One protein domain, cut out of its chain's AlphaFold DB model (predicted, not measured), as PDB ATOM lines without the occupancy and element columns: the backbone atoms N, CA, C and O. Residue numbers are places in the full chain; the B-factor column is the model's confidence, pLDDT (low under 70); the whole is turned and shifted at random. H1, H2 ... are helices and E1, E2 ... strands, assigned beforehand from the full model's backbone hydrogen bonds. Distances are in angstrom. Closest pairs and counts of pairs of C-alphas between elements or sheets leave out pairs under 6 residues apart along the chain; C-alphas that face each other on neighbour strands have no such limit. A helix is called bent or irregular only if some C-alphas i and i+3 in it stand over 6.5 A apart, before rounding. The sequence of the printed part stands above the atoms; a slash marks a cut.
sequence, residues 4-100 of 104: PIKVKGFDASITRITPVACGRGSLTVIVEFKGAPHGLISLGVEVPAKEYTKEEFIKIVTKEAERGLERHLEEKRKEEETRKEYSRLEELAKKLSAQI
ATOM      1  N   PRO A   4     -10.176 -10.021  86.306       89.25
ATOM      2  CA  PRO A   4      -9.292 -10.350  87.415       89.25
ATOM      3  C   PRO A   4      -8.691  -9.075  88.013       89.25
ATOM      4  O   PRO A   4      -8.211  -8.202  87.289       89.25
ATOM      5  N   ILE A   5      -8.718  -8.983  89.339       90.31
ATOM      6  CA  ILE A   5      -8.124  -7.906  90.130       90.31
ATOM      7  C   ILE A   5      -7.403  -8.506  91.341       90.31
ATOM      8  O   ILE A   5      -7.667  -9.639  91.739       90.31
ATOM      9  N   LYS A   6      -6.488  -7.748  91.944       88.25
ATOM     10  CA  LYS A   6      -5.776  -8.171  93.152       88.25
ATOM     11  C   LYS A   6      -6.057  -7.182  94.269       88.25
ATOM     12  O   LYS A   6      -5.810  -5.991  94.106       88.25
ATOM     13  N   VAL A   7      -6.571  -7.677  95.390       86.81
ATOM     14  CA  VAL A   7      -6.990  -6.846  96.528       86.81
ATOM     15  C   VAL A   7      -6.271  -7.356  97.773       86.81
ATOM     16  O   VAL A   7      -6.457  -8.506  98.153       86.81
ATOM     17  N   LYS A   8      -5.401  -6.541  98.386       81.81
ATOM     18  CA  LYS A   8      -4.581  -6.925  99.560       81.81
ATOM     19  C   LYS A   8      -3.878  -8.290  99.452       81.81
ATOM     20  O   LYS A   8      -3.747  -9.021 100.427       81.81
ATOM     21  N   GLY A   9      -3.416  -8.644  98.254       81.38
ATOM     22  CA  GLY A   9      -2.737  -9.919  98.014       81.38
ATOM     23  C   GLY A   9      -3.661 -11.107  97.732       81.38
ATOM     24  O   GLY A   9      -3.151 -12.133  97.296       81.38
ATOM     25  N   PHE A  10      -4.980 -10.956  97.880       84.12
ATOM     26  CA  PHE A  10      -5.969 -11.954  97.479       84.12
ATOM     27  C   PHE A  10      -6.297 -11.837  95.991       84.12
ATOM     28  O   PHE A  10      -6.439 -10.730  95.455       84.12
ATOM     29  N   ASP A  11      -6.451 -12.988  95.343       88.75
ATOM     30  CA  ASP A  11      -6.955 -13.061  93.978       88.75
ATOM     31  C   ASP A  11      -8.461 -12.804  93.994       88.75
ATOM     32  O   ASP A  11      -9.218 -13.488  94.683       88.75
ATOM     33  N   ALA A  12      -8.913 -11.813  93.235       90.44
ATOM     34  CA  ALA A  12     -10.318 -11.464  93.150       90.44
ATOM     35  C   ALA A  12     -10.750 -11.242  91.700       90.44
ATOM     36  O   ALA A  12      -9.941 -11.093  90.783       90.44
ATOM     37  N   SER A  13     -12.055 -11.247  91.465       92.38
ATOM     38  CA  SER A  13     -12.606 -10.948  90.152       92.38
ATOM     39  C   SER A  13     -13.883 -10.144  90.248       92.38
ATOM     40  O   SER A  13     -14.777 -10.474  91.023       92.38
ATOM     41  N   ILE A  14     -13.986  -9.122  89.405       91.31
ATOM     42  CA  ILE A  14     -15.228  -8.390  89.183       91.31
ATOM     43  C   ILE A  14     -16.118  -9.262  88.304       91.31
ATOM     44  O   ILE A  14     -15.782  -9.508  87.143       91.31
ATOM     45  N   THR A  15     -17.233  -9.749  88.845       90.44
ATOM     46  CA  THR A  15     -18.109 -10.696  88.140       90.44
ATOM     47  C   THR A  15     -19.374 -10.055  87.599       90.44
ATOM     48  O   THR A  15     -19.889 -10.505  86.574       90.44
ATOM     49  N   ARG A  16     -19.855  -8.975  88.225       88.81
ATOM     50  CA  ARG A  16     -21.067  -8.278  87.789       88.81
ATOM     51  C   ARG A  16     -20.993  -6.788  88.090       88.81
ATOM     52  O   ARG A  16     -20.509  -6.394  89.142       88.81
ATOM     53  N   ILE A  17     -21.516  -5.972  87.181       89.56
ATOM     54  CA  ILE A  17     -21.703  -4.531  87.366       89.56
ATOM     55  C   ILE A  17     -23.176  -4.254  87.085       89.56
ATOM     56  O   ILE A  17     -23.677  -4.622  86.024       89.56
ATOM     57  N   THR A  18     -23.879  -3.657  88.042       87.62
ATOM     58  CA  THR A  18     -25.328  -3.446  87.954       87.62
ATOM     59  C   THR A  18     -25.660  -2.013  88.362       87.62
ATOM     60  O   THR A  18     -25.180  -1.573  89.405       87.62
ATOM     61  N   PRO A  19     -26.456  -1.264  87.582       84.19
ATOM     62  CA  PRO A  19     -26.920   0.049  88.008       84.19
ATOM     63  C   PRO A  19     -27.859  -0.080  89.210       84.19
ATOM     64  O   PRO A  19     -28.683  -0.996  89.269       84.19
ATOM     65  N   VAL A  20     -27.753   0.846  90.161       80.50
ATOM     66  CA  VAL A  20     -28.679   0.905  91.294       80.50
ATOM     67  C   VAL A  20     -29.962   1.593  90.829       80.50
ATOM     68  O   VAL A  20     -29.955   2.777  90.499       80.50
ATOM     69  N   ALA A  21     -31.068   0.846  90.802       60.06
ATOM     70  CA  ALA A  21     -32.354   1.302  90.260       60.06
ATOM     71  C   ALA A  21     -32.924   2.557  90.959       60.06
ATOM     72  O   ALA A  21     -33.693   3.302  90.360       60.06
ATOM     73  N   CYS A  22     -32.512   2.842  92.199       55.38
ATOM     74  CA  CYS A  22     -32.965   4.004  92.966       55.38
ATOM     75  C   CYS A  22     -32.012   5.208  92.841       55.38
ATOM     76  O   CYS A  22     -31.375   5.605  93.813       55.38
ATOM     77  N   GLY A  23     -31.917   5.792  91.641       51.59
ATOM     78  CA  GLY A  23     -31.693   7.233  91.411       51.59
ATOM     79  C   GLY A  23     -30.424   7.929  91.937       51.59
ATOM     80  O   GLY A  23     -30.298   9.133  91.741       51.59
ATOM     81  N   ARG A  24     -29.472   7.246  92.583       59.66
ATOM     82  CA  ARG A  24     -28.308   7.897  93.226       59.66
ATOM     83  C   ARG A  24     -27.060   8.043  92.355       59.66
ATOM     84  O   ARG A  24     -26.012   8.411  92.874       59.66
ATOM     85  N   GLY A  25     -27.145   7.769  91.053       73.81
ATOM     86  CA  GLY A  25     -25.976   7.857  90.175       73.81
ATOM     87  C   GLY A  25     -24.833   6.966  90.669       73.81
ATOM     88  O   GLY A  25     -23.695   7.418  90.752       73.81
ATOM     89  N   SER A  26     -25.140   5.718  91.041       84.81
ATOM     90  CA  SER A  26     -24.172   4.718  91.500       84.81
ATOM     91  C   SER A  26     -24.373   3.364  90.805       84.81
ATOM     92  O   SER A  26     -25.455   3.029  90.311       84.81
ATOM     93  N   LEU A  27     -23.294   2.592  90.739       88.12
ATOM     94  CA  LEU A  27     -23.206   1.233  90.223       88.12
ATOM     95  C   LEU A  27     -22.817   0.310  91.376       88.12
ATOM     96  O   LEU A  27     -21.874   0.599  92.112       88.12
ATOM     97  N   THR A  28     -23.492  -0.825  91.499       89.94
ATOM     98  CA  THR A  28     -23.056  -1.920  92.364       89.94
ATOM     99  C   THR A  28     -22.178  -2.868  91.563       89.94
ATOM    100  O   THR A  28     -22.601  -3.441  90.556       89.94
ATOM    101  N   VAL A  29     -20.956  -3.059  92.037       91.75
ATOM    102  CA  VAL A  29     -19.956  -3.952  91.466       91.75
ATOM    103  C   VAL A  29     -19.787  -5.142  92.396       91.75
ATOM    104  O   VAL A  29     -19.445  -4.979  93.561       91.75
ATOM    105  N   ILE A  30     -20.043  -6.344  91.894       91.56
ATOM    106  CA  ILE A  30     -19.843  -7.583  92.640       91.56
ATOM    107  C   ILE A  30     -18.403  -8.042  92.435       91.56
ATOM    108  O   ILE A  30     -17.972  -8.276  91.301       91.56
ATOM    109  N   VAL A  31     -17.675  -8.163  93.542       91.75
ATOM    110  CA  VAL A  31     -16.296  -8.645  93.593       91.75
ATOM    111  C   VAL A  31     -16.263  -9.967  94.342       91.75
ATOM    112  O   VAL A  31     -16.660 -10.049  95.503       91.75
ATOM    113  N   GLU A  32     -15.773 -11.002  93.673       91.06
ATOM    114  CA  GLU A  32     -15.567 -12.325  94.251       91.06
ATOM    115  C   GLU A  32     -14.097 -12.518  94.600       91.06
ATOM    116  O   GLU A  32     -13.238 -12.435  93.724       91.06
ATOM    117  N   PHE A  33     -13.814 -12.802  95.864       89.00
ATOM    118  CA  PHE A  33     -12.484 -13.090  96.379       89.00
ATOM    119  C   PHE A  33     -12.284 -14.599  96.454       89.00
ATOM    120  O   PHE A  33     -13.090 -15.322  97.047       89.00
ATOM    121  N   LYS A  34     -11.188 -15.074  95.867       83.94
ATOM    122  CA  LYS A  34     -10.760 -16.470  95.884       83.94
ATOM    123  C   LYS A  34      -9.607 -16.625  96.869       83.94
ATOM    124  O   LYS A  34      -8.690 -15.811  96.899       83.94
ATOM    125  N   GLY A  35      -9.656 -17.679  97.682       69.06
ATOM    126  CA  GLY A  35      -8.600 -17.963  98.659       69.06
ATOM    127  C   GLY A  35      -8.560 -17.001  99.850       69.06
ATOM    128  O   GLY A  35      -7.565 -16.967 100.568       69.06
ATOM    129  N   ALA A  36      -9.626 -16.227 100.082       65.00
ATOM    130  CA  ALA A  36      -9.786 -15.505 101.337       65.00
ATOM    131  C   ALA A  36      -9.888 -16.515 102.504       65.00
ATOM    132  O   ALA A  36     -10.379 -17.630 102.302       65.00
ATOM    133  N   PRO A  37      -9.455 -16.156 103.731       62.66
ATOM    134  CA  PRO A  37      -9.325 -17.089 104.861       62.66
ATOM    135  C   PRO A  37     -10.628 -17.793 105.284       62.66
ATOM    136  O   PRO A  37     -10.596 -18.684 106.128       62.66
ATOM    137  N   HIS A  38     -11.775 -17.405 104.724       62.62
ATOM    138  CA  HIS A  38     -13.100 -17.936 105.047       62.62
ATOM    139  C   HIS A  38     -13.827 -18.535 103.826       62.62
ATOM    140  O   HIS A  38     -15.037 -18.734 103.869       62.62
ATOM    141  N   GLY A  39     -13.104 -18.833 102.739       70.06
ATOM    142  CA  GLY A  39     -13.665 -19.399 101.508       70.06
ATOM    143  C   GLY A  39     -13.910 -18.351 100.419       70.06
ATOM    144  O   GLY A  39     -13.165 -17.376 100.305       70.06
ATOM    145  N   LEU A  40     -14.921 -18.579  99.574       76.75
ATOM    146  CA  LEU A  40     -15.313 -17.630  98.527       76.75
ATOM    147  C   LEU A  40     -16.134 -16.503  99.161       76.75
ATOM    148  O   LEU A  40     -17.195 -16.756  99.725       76.75
ATOM    149  N   ILE A  41     -15.639 -15.269  99.068       83.25
ATOM    150  CA  ILE A  41     -16.333 -14.082  99.584       83.25
ATOM    151  C   ILE A  41     -16.843 -13.276  98.393       83.25
ATOM    152  O   ILE A  41     -16.062 -12.923  97.514       83.25
ATOM    153  N   SER A  42     -18.135 -12.956  98.373       87.56
ATOM    154  CA  SER A  42     -18.734 -12.062  97.379       87.56
ATOM    155  C   SER A  42     -19.127 -10.753  98.055       87.56
ATOM    156  O   SER A  42     -19.981 -10.748  98.938       87.56
ATOM    157  N   LEU A  43     -18.517  -9.643  97.640       88.38
ATOM    158  CA  LEU A  43     -18.828  -8.309  98.155       88.38
ATOM    159  C   LEU A  43     -19.485  -7.458  97.073       88.38
ATOM    160  O   LEU A  43     -18.996  -7.383  95.946       88.38
ATOM    161  N   GLY A  44     -20.583  -6.800  97.436       90.00
ATOM    162  CA  GLY A  44     -21.171  -5.727  96.644       90.00
ATOM    163  C   GLY A  44     -20.519  -4.402  97.008       90.00
ATOM    164  O   GLY A  44     -20.529  -4.001  98.168       90.00
ATOM    165  N   VAL A  45     -19.946  -3.738  96.014       89.75
ATOM    166  CA  VAL A  45     -19.186  -2.503  96.172       89.75
ATOM    167  C   VAL A  45     -19.890  -1.397  95.400       89.75
ATOM    168  O   VAL A  45     -20.147  -1.548  94.207       89.75
ATOM    169  N   GLU A  46     -20.228  -0.294  96.057       89.25
ATOM    170  CA  GLU A  46     -20.873   0.837  95.391       89.25
ATOM    171  C   GLU A  46     -19.830   1.807  94.840       89.25
ATOM    172  O   GLU A  46     -18.945   2.268  95.559       89.25
ATOM    173  N   VAL A  47     -19.943   2.144  93.557       89.38
ATOM    174  CA  VAL A  47     -19.101   3.147  92.895       89.38
ATOM    175  C   VAL A  47     -19.978   4.167  92.171       89.38
ATOM    176  O   VAL A  47     -21.066   3.815  91.725       89.38
ATOM    177  N   PRO A  48     -19.560   5.432  92.012       88.44
ATOM    178  CA  PRO A  48     -20.347   6.416  91.267       88.44
ATOM    179  C   PRO A  48     -20.566   5.979  89.811       88.44
ATOM    180  O   PRO A  48     -19.657   5.441  89.185       88.44
ATOM    181  N   ALA A  49     -21.738   6.239  89.245       86.81
ATOM    182  CA  ALA A  49     -22.049   6.016  87.840       86.81
ATOM    183  C   ALA A  49     -21.567   7.221  87.024       86.81
ATOM    184  O   ALA A  49     -22.266   8.222  86.889       86.81
ATOM    185  N   LYS A  50     -20.343   7.130  86.508       85.88
ATOM    186  CA  LYS A  50     -19.756   8.099  85.578       85.88
ATOM    187  C   LYS A  50     -18.947   7.363  84.518       85.88
ATOM    188  O   LYS A  50     -18.741   6.155  84.623       85.88
ATOM    189  N   GLU A  51     -18.485   8.087  83.510       86.12
ATOM    190  CA  GLU A  51     -17.514   7.543  82.569       86.12
ATOM    191  C   GLU A  51     -16.168   7.334  83.272       86.12
ATOM    192  O   GLU A  51     -15.677   8.203  83.995       86.12
ATOM    193  N   TYR A  52     -15.601   6.147  83.079       86.31
ATOM    194  CA  TYR A  52     -14.299   5.758  83.600       86.31
ATOM    195  C   TYR A  52     -13.467   5.179  82.472       86.31
ATOM    196  O   TYR A  52     -13.971   4.404  81.654       86.31
ATOM    197  N   THR A  53     -12.163   5.433  82.500       92.56
ATOM    198  CA  THR A  53     -11.239   4.516  81.836       92.56
ATOM    199  C   THR A  53     -11.220   3.178  82.582       92.56
ATOM    200  O   THR A  53     -11.501   3.090  83.782       92.56
ATOM    201  N   LYS A  54     -10.855   2.099  81.882       88.12
ATOM    202  CA  LYS A  54     -10.754   0.758  82.479       88.12
ATOM    203  C   LYS A  54      -9.857   0.743  83.725       88.12
ATOM    204  O   LYS A  54     -10.183   0.087  84.710       88.12
ATOM    205  N   GLU A  55      -8.741   1.466  83.688       90.62
ATOM    206  CA  GLU A  55      -7.778   1.523  84.791       90.62
ATOM    207  C   GLU A  55      -8.320   2.283  86.004       90.62
ATOM    208  O   GLU A  55      -8.152   1.829  87.136       90.62
ATOM    209  N   GLU A  56      -9.000   3.410  85.787       91.88
ATOM    210  CA  GLU A  56      -9.641   4.170  86.867       91.88
ATOM    211  C   GLU A  56     -10.734   3.355  87.549       91.88
ATOM    212  O   GLU A  56     -10.788   3.307  88.780       91.88
ATOM    213  N   PHE A  57     -11.568   2.676  86.760       91.00
ATOM    214  CA  PHE A  57     -12.621   1.821  87.288       91.00
ATOM    215  C   PHE A  57     -12.044   0.704  88.160       91.00
ATOM    216  O   PHE A  57     -12.467   0.530  89.302       91.00
ATOM    217  N   ILE A  58     -11.025  -0.007  87.664       90.94
ATOM    218  CA  ILE A  58     -10.357  -1.069  88.423       90.94
ATOM    219  C   ILE A  58      -9.760  -0.517  89.721       90.94
ATOM    220  O   ILE A  58      -9.937  -1.139  90.766       90.94
ATOM    221  N   LYS A  59      -9.099   0.648  89.695       91.75
ATOM    222  CA  LYS A  59      -8.523   1.269  90.901       91.75
ATOM    223  C   LYS A  59      -9.587   1.590  91.950       91.75
ATOM    224  O   LYS A  59      -9.391   1.279  93.122       91.75
ATOM    225  N   ILE A  60     -10.705   2.187  91.540       92.44
ATOM    226  CA  ILE A  60     -11.790   2.563  92.455       92.44
ATOM    227  C   ILE A  60     -12.455   1.320  93.040       92.44
ATOM    228  O   ILE A  60     -12.590   1.223  94.257       92.44
ATOM    229  N   VAL A  61     -12.802   0.348  92.194       91.69
ATOM    230  CA  VAL A  61     -13.401  -0.912  92.649       91.69
ATOM    231  C   VAL A  61     -12.456  -1.654  93.589       91.69
ATOM    232  O   VAL A  61     -12.896  -2.119  94.628       91.69
ATOM    233  N   THR A  62     -11.159  -1.719  93.275       91.50
ATOM    234  CA  THR A  62     -10.150  -2.366  94.132       91.50
ATOM    235  C   THR A  62     -10.080  -1.699  95.503       91.50
ATOM    236  O   THR A  62     -10.109  -2.392  96.516       91.50
ATOM    237  N   LYS A  63     -10.046  -0.363  95.544       92.12
ATOM    238  CA  LYS A  63      -9.985   0.407  96.790       92.12
ATOM    239  C   LYS A  63     -11.231   0.214  97.656       92.12
ATOM    240  O   LYS A  63     -11.126   0.046  98.867       92.12
ATOM    241  N   GLU A  64     -12.413   0.251  97.057       91.38
ATOM    242  CA  GLU A  64     -13.656   0.069  97.811       91.38
ATOM    243  C   GLU A  64     -13.859  -1.404  98.214       91.38
ATOM    244  O   GLU A  64     -14.311  -1.685  99.324       91.38
ATOM    245  N   ALA A  65     -13.427  -2.356  97.383       90.62
ATOM    246  CA  ALA A  65     -13.407  -3.778  97.717       90.62
ATOM    247  C   ALA A  65     -12.438  -4.084  98.873       90.62
ATOM    248  O   ALA A  65     -12.747  -4.911  99.726       90.62
ATOM    249  N   GLU A  66     -11.294  -3.397  98.937       90.69
ATOM    250  CA  GLU A  66     -10.342  -3.477 100.048       90.69
ATOM    251  C   GLU A  66     -10.985  -3.044 101.369       90.69
ATOM    252  O   GLU A  66     -10.957  -3.802 102.340       90.69
ATOM    253  N   ARG A  67     -11.647  -1.882 101.382       89.62
ATOM    254  CA  ARG A  67     -12.366  -1.383 102.566       89.62
ATOM    255  C   ARG A  67     -13.506  -2.313 102.978       89.62
ATOM    256  O   ARG A  67     -13.704  -2.561 104.166       89.62
ATOM    257  N   GLY A  68     -14.251  -2.837 102.004       87.25
ATOM    258  CA  GLY A  68     -15.319  -3.807 102.245       87.25
ATOM    259  C   GLY A  68     -14.796  -5.108 102.859       87.25
ATOM    260  O   GLY A  68     -15.388  -5.618 103.810       87.25
ATOM    261  N   LEU A  69     -13.664  -5.616 102.363       86.56
ATOM    262  CA  LEU A  69     -13.035  -6.828 102.883       86.56
ATOM    263  C   LEU A  69     -12.522  -6.629 104.312       86.56
ATOM    264  O   LEU A  69     -12.750  -7.490 105.158       86.56
ATOM    265  N   GLU A  70     -11.862  -5.506 104.601       87.12
ATOM    266  CA  GLU A  70     -11.406  -5.190 105.961       87.12
ATOM    267  C   GLU A  70     -12.562  -5.169 106.958       87.12
ATOM    268  O   GLU A  70     -12.482  -5.805 108.009       87.12
ATOM    269  N   ARG A  71     -13.659  -4.494 106.599       86.75
ATOM    270  CA  ARG A  71     -14.857  -4.433 107.439       86.75
ATOM    271  C   ARG A  71     -15.449  -5.821 107.678       86.75
ATOM    272  O   ARG A  71     -15.748  -6.159 108.818       86.75
ATOM    273  N   HIS A  72     -15.550  -6.636 106.629       84.56
ATOM    274  CA  HIS A  72     -16.075  -7.995 106.738       84.56
ATOM    275  C   HIS A  72     -15.223  -8.880 107.662       84.56
ATOM    276  O   HIS A  72     -15.755  -9.639 108.469       84.56
ATOM    277  N   LEU A  73     -13.891  -8.771 107.573       81.88
ATOM    278  CA  LEU A  73     -12.974  -9.514 108.441       81.88
ATOM    279  C   LEU A  73     -13.056  -9.048 109.902       81.88
ATOM    280  O   LEU A  73     -12.964  -9.876 110.809       81.88
ATOM    281  N   GLU A  74     -13.236  -7.749 110.148       85.19
ATOM    282  CA  GLU A  74     -13.417  -7.221 111.503       85.19
ATOM    283  C   GLU A  74     -14.746  -7.680 112.121       85.19
ATOM    284  O   GLU A  74     -14.770  -8.119 113.272       85.19
ATOM    285  N   GLU A  75     -15.840  -7.635 111.357       83.75
ATOM    286  CA  GLU A  75     -17.154  -8.121 111.796       83.75
ATOM    287  C   GLU A  75     -17.096  -9.613 112.153       83.75
ATOM    288  O   GLU A  75     -17.545  -9.998 113.232       83.75
ATOM    289  N   LYS A  76     -16.438 -10.438 111.326       81.19
ATOM    290  CA  LYS A  76     -16.256 -11.871 111.603       81.19
ATOM    291  C   LYS A  76     -15.467 -12.146 112.882       81.19
ATOM    292  O   LYS A  76     -15.867 -13.007 113.664       81.19
ATOM    293  N   ARG A  77     -14.387 -11.398 113.137       81.25
ATOM    294  CA  ARG A  77     -13.614 -11.533 114.386       81.25
ATOM    295  C   ARG A  77     -14.461 -11.201 115.613       81.25
ATOM    296  O   ARG A  77     -14.458 -11.969 116.573       81.25
ATOM    297  N   LYS A  78     -15.233 -10.110 115.559       82.56
ATOM    298  CA  LYS A  78     -16.133  -9.717 116.654       82.56
ATOM    299  C   LYS A  78     -17.239 -10.744 116.886       82.56
ATOM    300  O   LYS A  78     -17.556 -11.031 118.039       82.56
ATOM    301  N   GLU A  79     -17.808 -11.320 115.827       81.12
ATOM    302  CA  GLU A  79     -18.786 -12.411 115.942       81.12
ATOM    303  C   GLU A  79     -18.184 -13.640 116.643       81.12
ATOM    304  O   GLU A  79     -18.823 -14.220 117.522       81.12
ATOM    305  N   GLU A  80     -16.951 -14.030 116.303       78.81
ATOM    306  CA  GLU A  80     -16.268 -15.155 116.954       78.81
ATOM    307  C   GLU A  80     -15.959 -14.892 118.433       78.81
ATOM    308  O   GLU A  80     -16.166 -15.780 119.265       78.81
ATOM    309  N   GLU A  81     -15.483 -13.695 118.780       79.19
ATOM    310  CA  GLU A  81     -15.239 -13.307 120.176       79.19
ATOM    311  C   GLU A  81     -16.536 -13.292 120.987       79.19
ATOM    312  O   GLU A  81     -16.614 -13.924 122.041       79.19
ATOM    313  N   THR A  82     -17.585 -12.679 120.438       77.44
ATOM    314  CA  THR A  82     -18.910 -12.629 121.066       77.44
ATOM    315  C   THR A  82     -19.454 -14.041 121.291       77.44
ATOM    316  O   THR A  82     -19.935 -14.363 122.375       77.44
ATOM    317  N   ARG A  83     -19.319 -14.942 120.310       82.62
ATOM    318  CA  ARG A  83     -19.763 -16.339 120.438       82.62
ATOM    319  C   ARG A  83     -18.999 -17.108 121.523       82.62
ATOM    320  O   ARG A  83     -19.602 -17.914 122.236       82.62
ATOM    321  N   LYS A  84     -17.691 -16.872 121.663       83.62
ATOM    322  CA  LYS A  84     -16.878 -17.460 122.743       83.62
ATOM    323  C   LYS A  84     -17.319 -16.945 124.109       83.62
ATOM    324  O   LYS A  84     -17.432 -17.732 125.046       83.62
ATOM    325  N   GLU A  85     -17.606 -15.652 124.212       83.12
ATOM    326  CA  GLU A  85     -18.085 -15.037 125.447       83.12
ATOM    327  C   GLU A  85     -19.472 -15.554 125.848       83.12
ATOM    328  O   GLU A  85     -19.652 -15.978 126.989       83.12
ATOM    329  N   TYR A  86     -20.409 -15.660 124.900       82.06
ATOM    330  CA  TYR A  86     -21.706 -16.303 125.135       82.06
ATOM    331  C   TYR A  86     -21.562 -17.750 125.610       82.06
ATOM    332  O   TYR A  86     -22.216 -18.135 126.575       82.06
ATOM    333  N   SER A  87     -20.671 -18.534 124.996       81.62
ATOM    334  CA  SER A  87     -20.433 -19.925 125.412       81.62
ATOM    335  C   SER A  87     -19.897 -20.001 126.848       81.62
ATOM    336  O   SER A  87     -20.316 -20.850 127.631       81.62
ATOM    337  N   ARG A  88     -19.006 -19.074 127.228       86.38
ATOM    338  CA  ARG A  88     -18.474 -18.976 128.594       86.38
ATOM    339  C   ARG A  88     -19.553 -18.586 129.606       86.38
ATOM    340  O   ARG A  88     -19.584 -19.144 130.701       86.38
ATOM    341  N   LEU A  89     -20.423 -17.639 129.254       87.50
ATOM    342  CA  LEU A  89     -21.552 -17.225 130.088       87.50
ATOM    343  C   LEU A  89     -22.578 -18.351 130.248       87.50
ATOM    344  O   LEU A  89     -23.061 -18.570 131.355       87.50
ATOM    345  N   GLU A  90     -22.863 -19.103 129.185       85.00
ATOM    346  CA  GLU A  90     -23.750 -20.268 129.238       85.00
ATOM    347  C   GLU A  90     -23.178 -21.370 130.145       85.00
ATOM    348  O   GLU A  90     -23.899 -21.951 130.956       85.00
ATOM    349  N   GLU A  91     -21.868 -21.631 130.074       85.94
ATOM    350  CA  GLU A  91     -21.209 -22.602 130.953       85.94
ATOM    351  C   GLU A  91     -21.219 -22.150 132.425       85.94
ATOM    352  O   GLU A  91     -21.453 -22.960 133.326       85.94
ATOM    353  N   LEU A  92     -21.014 -20.854 132.685       85.75
ATOM    354  CA  LEU A  92     -21.134 -20.275 134.026       85.75
ATOM    355  C   LEU A  92     -22.565 -20.366 134.559       85.75
ATOM    356  O   LEU A  92     -22.751 -20.747 135.713       85.75
ATOM    357  N   ALA A  93     -23.563 -20.074 133.723       85.00
ATOM    358  CA  ALA A  93     -24.970 -20.204 134.083       85.00
ATOM    359  C   ALA A  93     -25.317 -21.658 134.431       85.00
ATOM    360  O   ALA A  93     -25.903 -21.897 135.481       85.00
ATOM    361  N   LYS A  94     -24.872 -22.640 133.631       84.44
ATOM    362  CA  LYS A  94     -25.057 -24.073 133.932       84.44
ATOM    363  C   LYS A  94     -24.418 -24.477 135.263       84.44
ATOM    364  O   LYS A  94     -25.051 -25.172 136.052       84.44
ATOM    365  N   LYS A  95     -23.189 -24.023 135.542       85.12
ATOM    366  CA  LYS A  95     -22.498 -24.302 136.817       85.12
ATOM    367  C   LYS A  95     -23.213 -23.680 138.015       85.12
ATOM    368  O   LYS A  95     -23.331 -24.334 139.046       85.12
ATOM    369  N   LEU A  96     -23.687 -22.441 137.877       83.44
ATOM    370  CA  LEU A  96     -24.459 -21.764 138.916       83.44
ATOM    371  C   LEU A  96     -25.782 -22.488 139.156       83.44
ATOM    372  O   LEU A  96     -26.018 -22.887 140.287       83.44
ATOM    373  N   SER A  97     -26.583 -22.761 138.121       80.75
ATOM    374  CA  SER A  97     -27.848 -23.502 138.250       80.75
ATOM    375  C   SER A  97     -27.673 -24.848 138.963       80.75
ATOM    376  O   SER A  97     -28.443 -25.161 139.869       80.75
ATOM    377  N   ALA A  98     -26.603 -25.587 138.643       79.62
ATOM    378  CA  ALA A  98     -26.260 -26.836 139.323       79.62
ATOM    379  C   ALA A  98     -25.914 -26.647 140.816       79.62
ATOM    380  O   ALA A  98     -26.243 -27.505 141.631       79.62
ATOM    381  N   GLN A  99     -25.280 -25.534 141.204       79.19
ATOM    382  CA  GLN A  99     -24.964 -25.237 142.609       79.19
ATOM    383  C   GLN A  99     -26.185 -24.825 143.440       79.19
ATOM    384  O   GLN A  99     -26.221 -25.110 144.634       79.19
ATOM    385  N   ILE A 100     -27.173 -24.159 142.834       84.50
ATOM    386  CA  ILE A 100     -28.413 -23.723 143.510       84.50
ATOM    387  C   ILE A 100     -29.548 -24.757 143.418       84.50
ATOM    388  O   ILE A 100     -30.633 -24.505 143.935       84.50
TER     389      ILE A 100
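AT A GLANCE: This is residues 4 to 100 of the 104 residues of an uncharacterized protein of Candidatus Parcubacteria bacterium (UniProt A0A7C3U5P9). A small, strongly twisted sheet of four strands curls round the first part of one very long helix, H1, whose far part, residues 77 to 99, sticks out free of the sheet as a long arm. The sheet is a meander, E1 to E4, each strand the antiparallel neighbour of the one before. The printed part has 97 residues, with four named strands and one named helix that follow along the chain in the order E1 E2 E3 E4 H1, and its class is mixed, helices and strands. It is extended, with a radius of gyration of the C-alphas of 19.9 A, and the C-alphas span 69 by 32 by 16 A, the arm making the length.

HOW THE PARTS SIT: Begin at E1, residues 4 to 7, an edge strand. It forms a hairpin with E2, residues 10 to 19, at 114 degrees between their directions; look for N 5 and O 12, 2.8 A apart and within hydrogen-bond range. E2 forms the next hairpin with E3, residues 26 to 36, at 157 degrees, where N 13 and O 32 are 2.8 A apart. E3 and E4, residues 39 to 48, make the third hairpin, also at 157 degrees, with N 29 and O 45 2.8 A apart. E4 is the other edge strand, and E1 and E4 are apart. H1, residues 54 to 99, is on one face of this sheet, an arrangement of two layers, helix over sheet. The sheet curls round its residues 57 to 73. The closest C-alphas of E4 and H1 are those of Val 45 and Ala 65, 6.1 A apart; those of E1 and H1 are Val 7 and Glu 66, 5.9 A apart. E2 and H1 are near each other. In H1 every O i to N i+4 pair is within hydrogen-bond range.

IN THESE COORDINATES: Find C-alpha 4 at (-9.292, -10.350, 87.415), where E1 begins its 10.0 A. E2 then runs 25.9 A, E3 26.7 A and E4 28.6 A, ending at C-alpha 48 at (-20.347, 6.416, 91.267). From C-alpha 54 at (-10.754, 0.758, 82.479), H1 runs 67.0 A to C-alpha 99 at (-24.964, -25.237, 142.609), and it is not bent.

THE WHOLE: The two C-alphas farthest apart are those of Thr 53 and Ile 100, 70.0 A. Without residues 77 to 100, which stand free, the body of 73 residues spans 35 by 25 by 17 A. The printed part has no cut; the link from E2 to E3 is short, and the other links are tight. The mean pLDDT of the printed part is 84.2; look for values under 70 at residues 21 to 24 and 35 to 38.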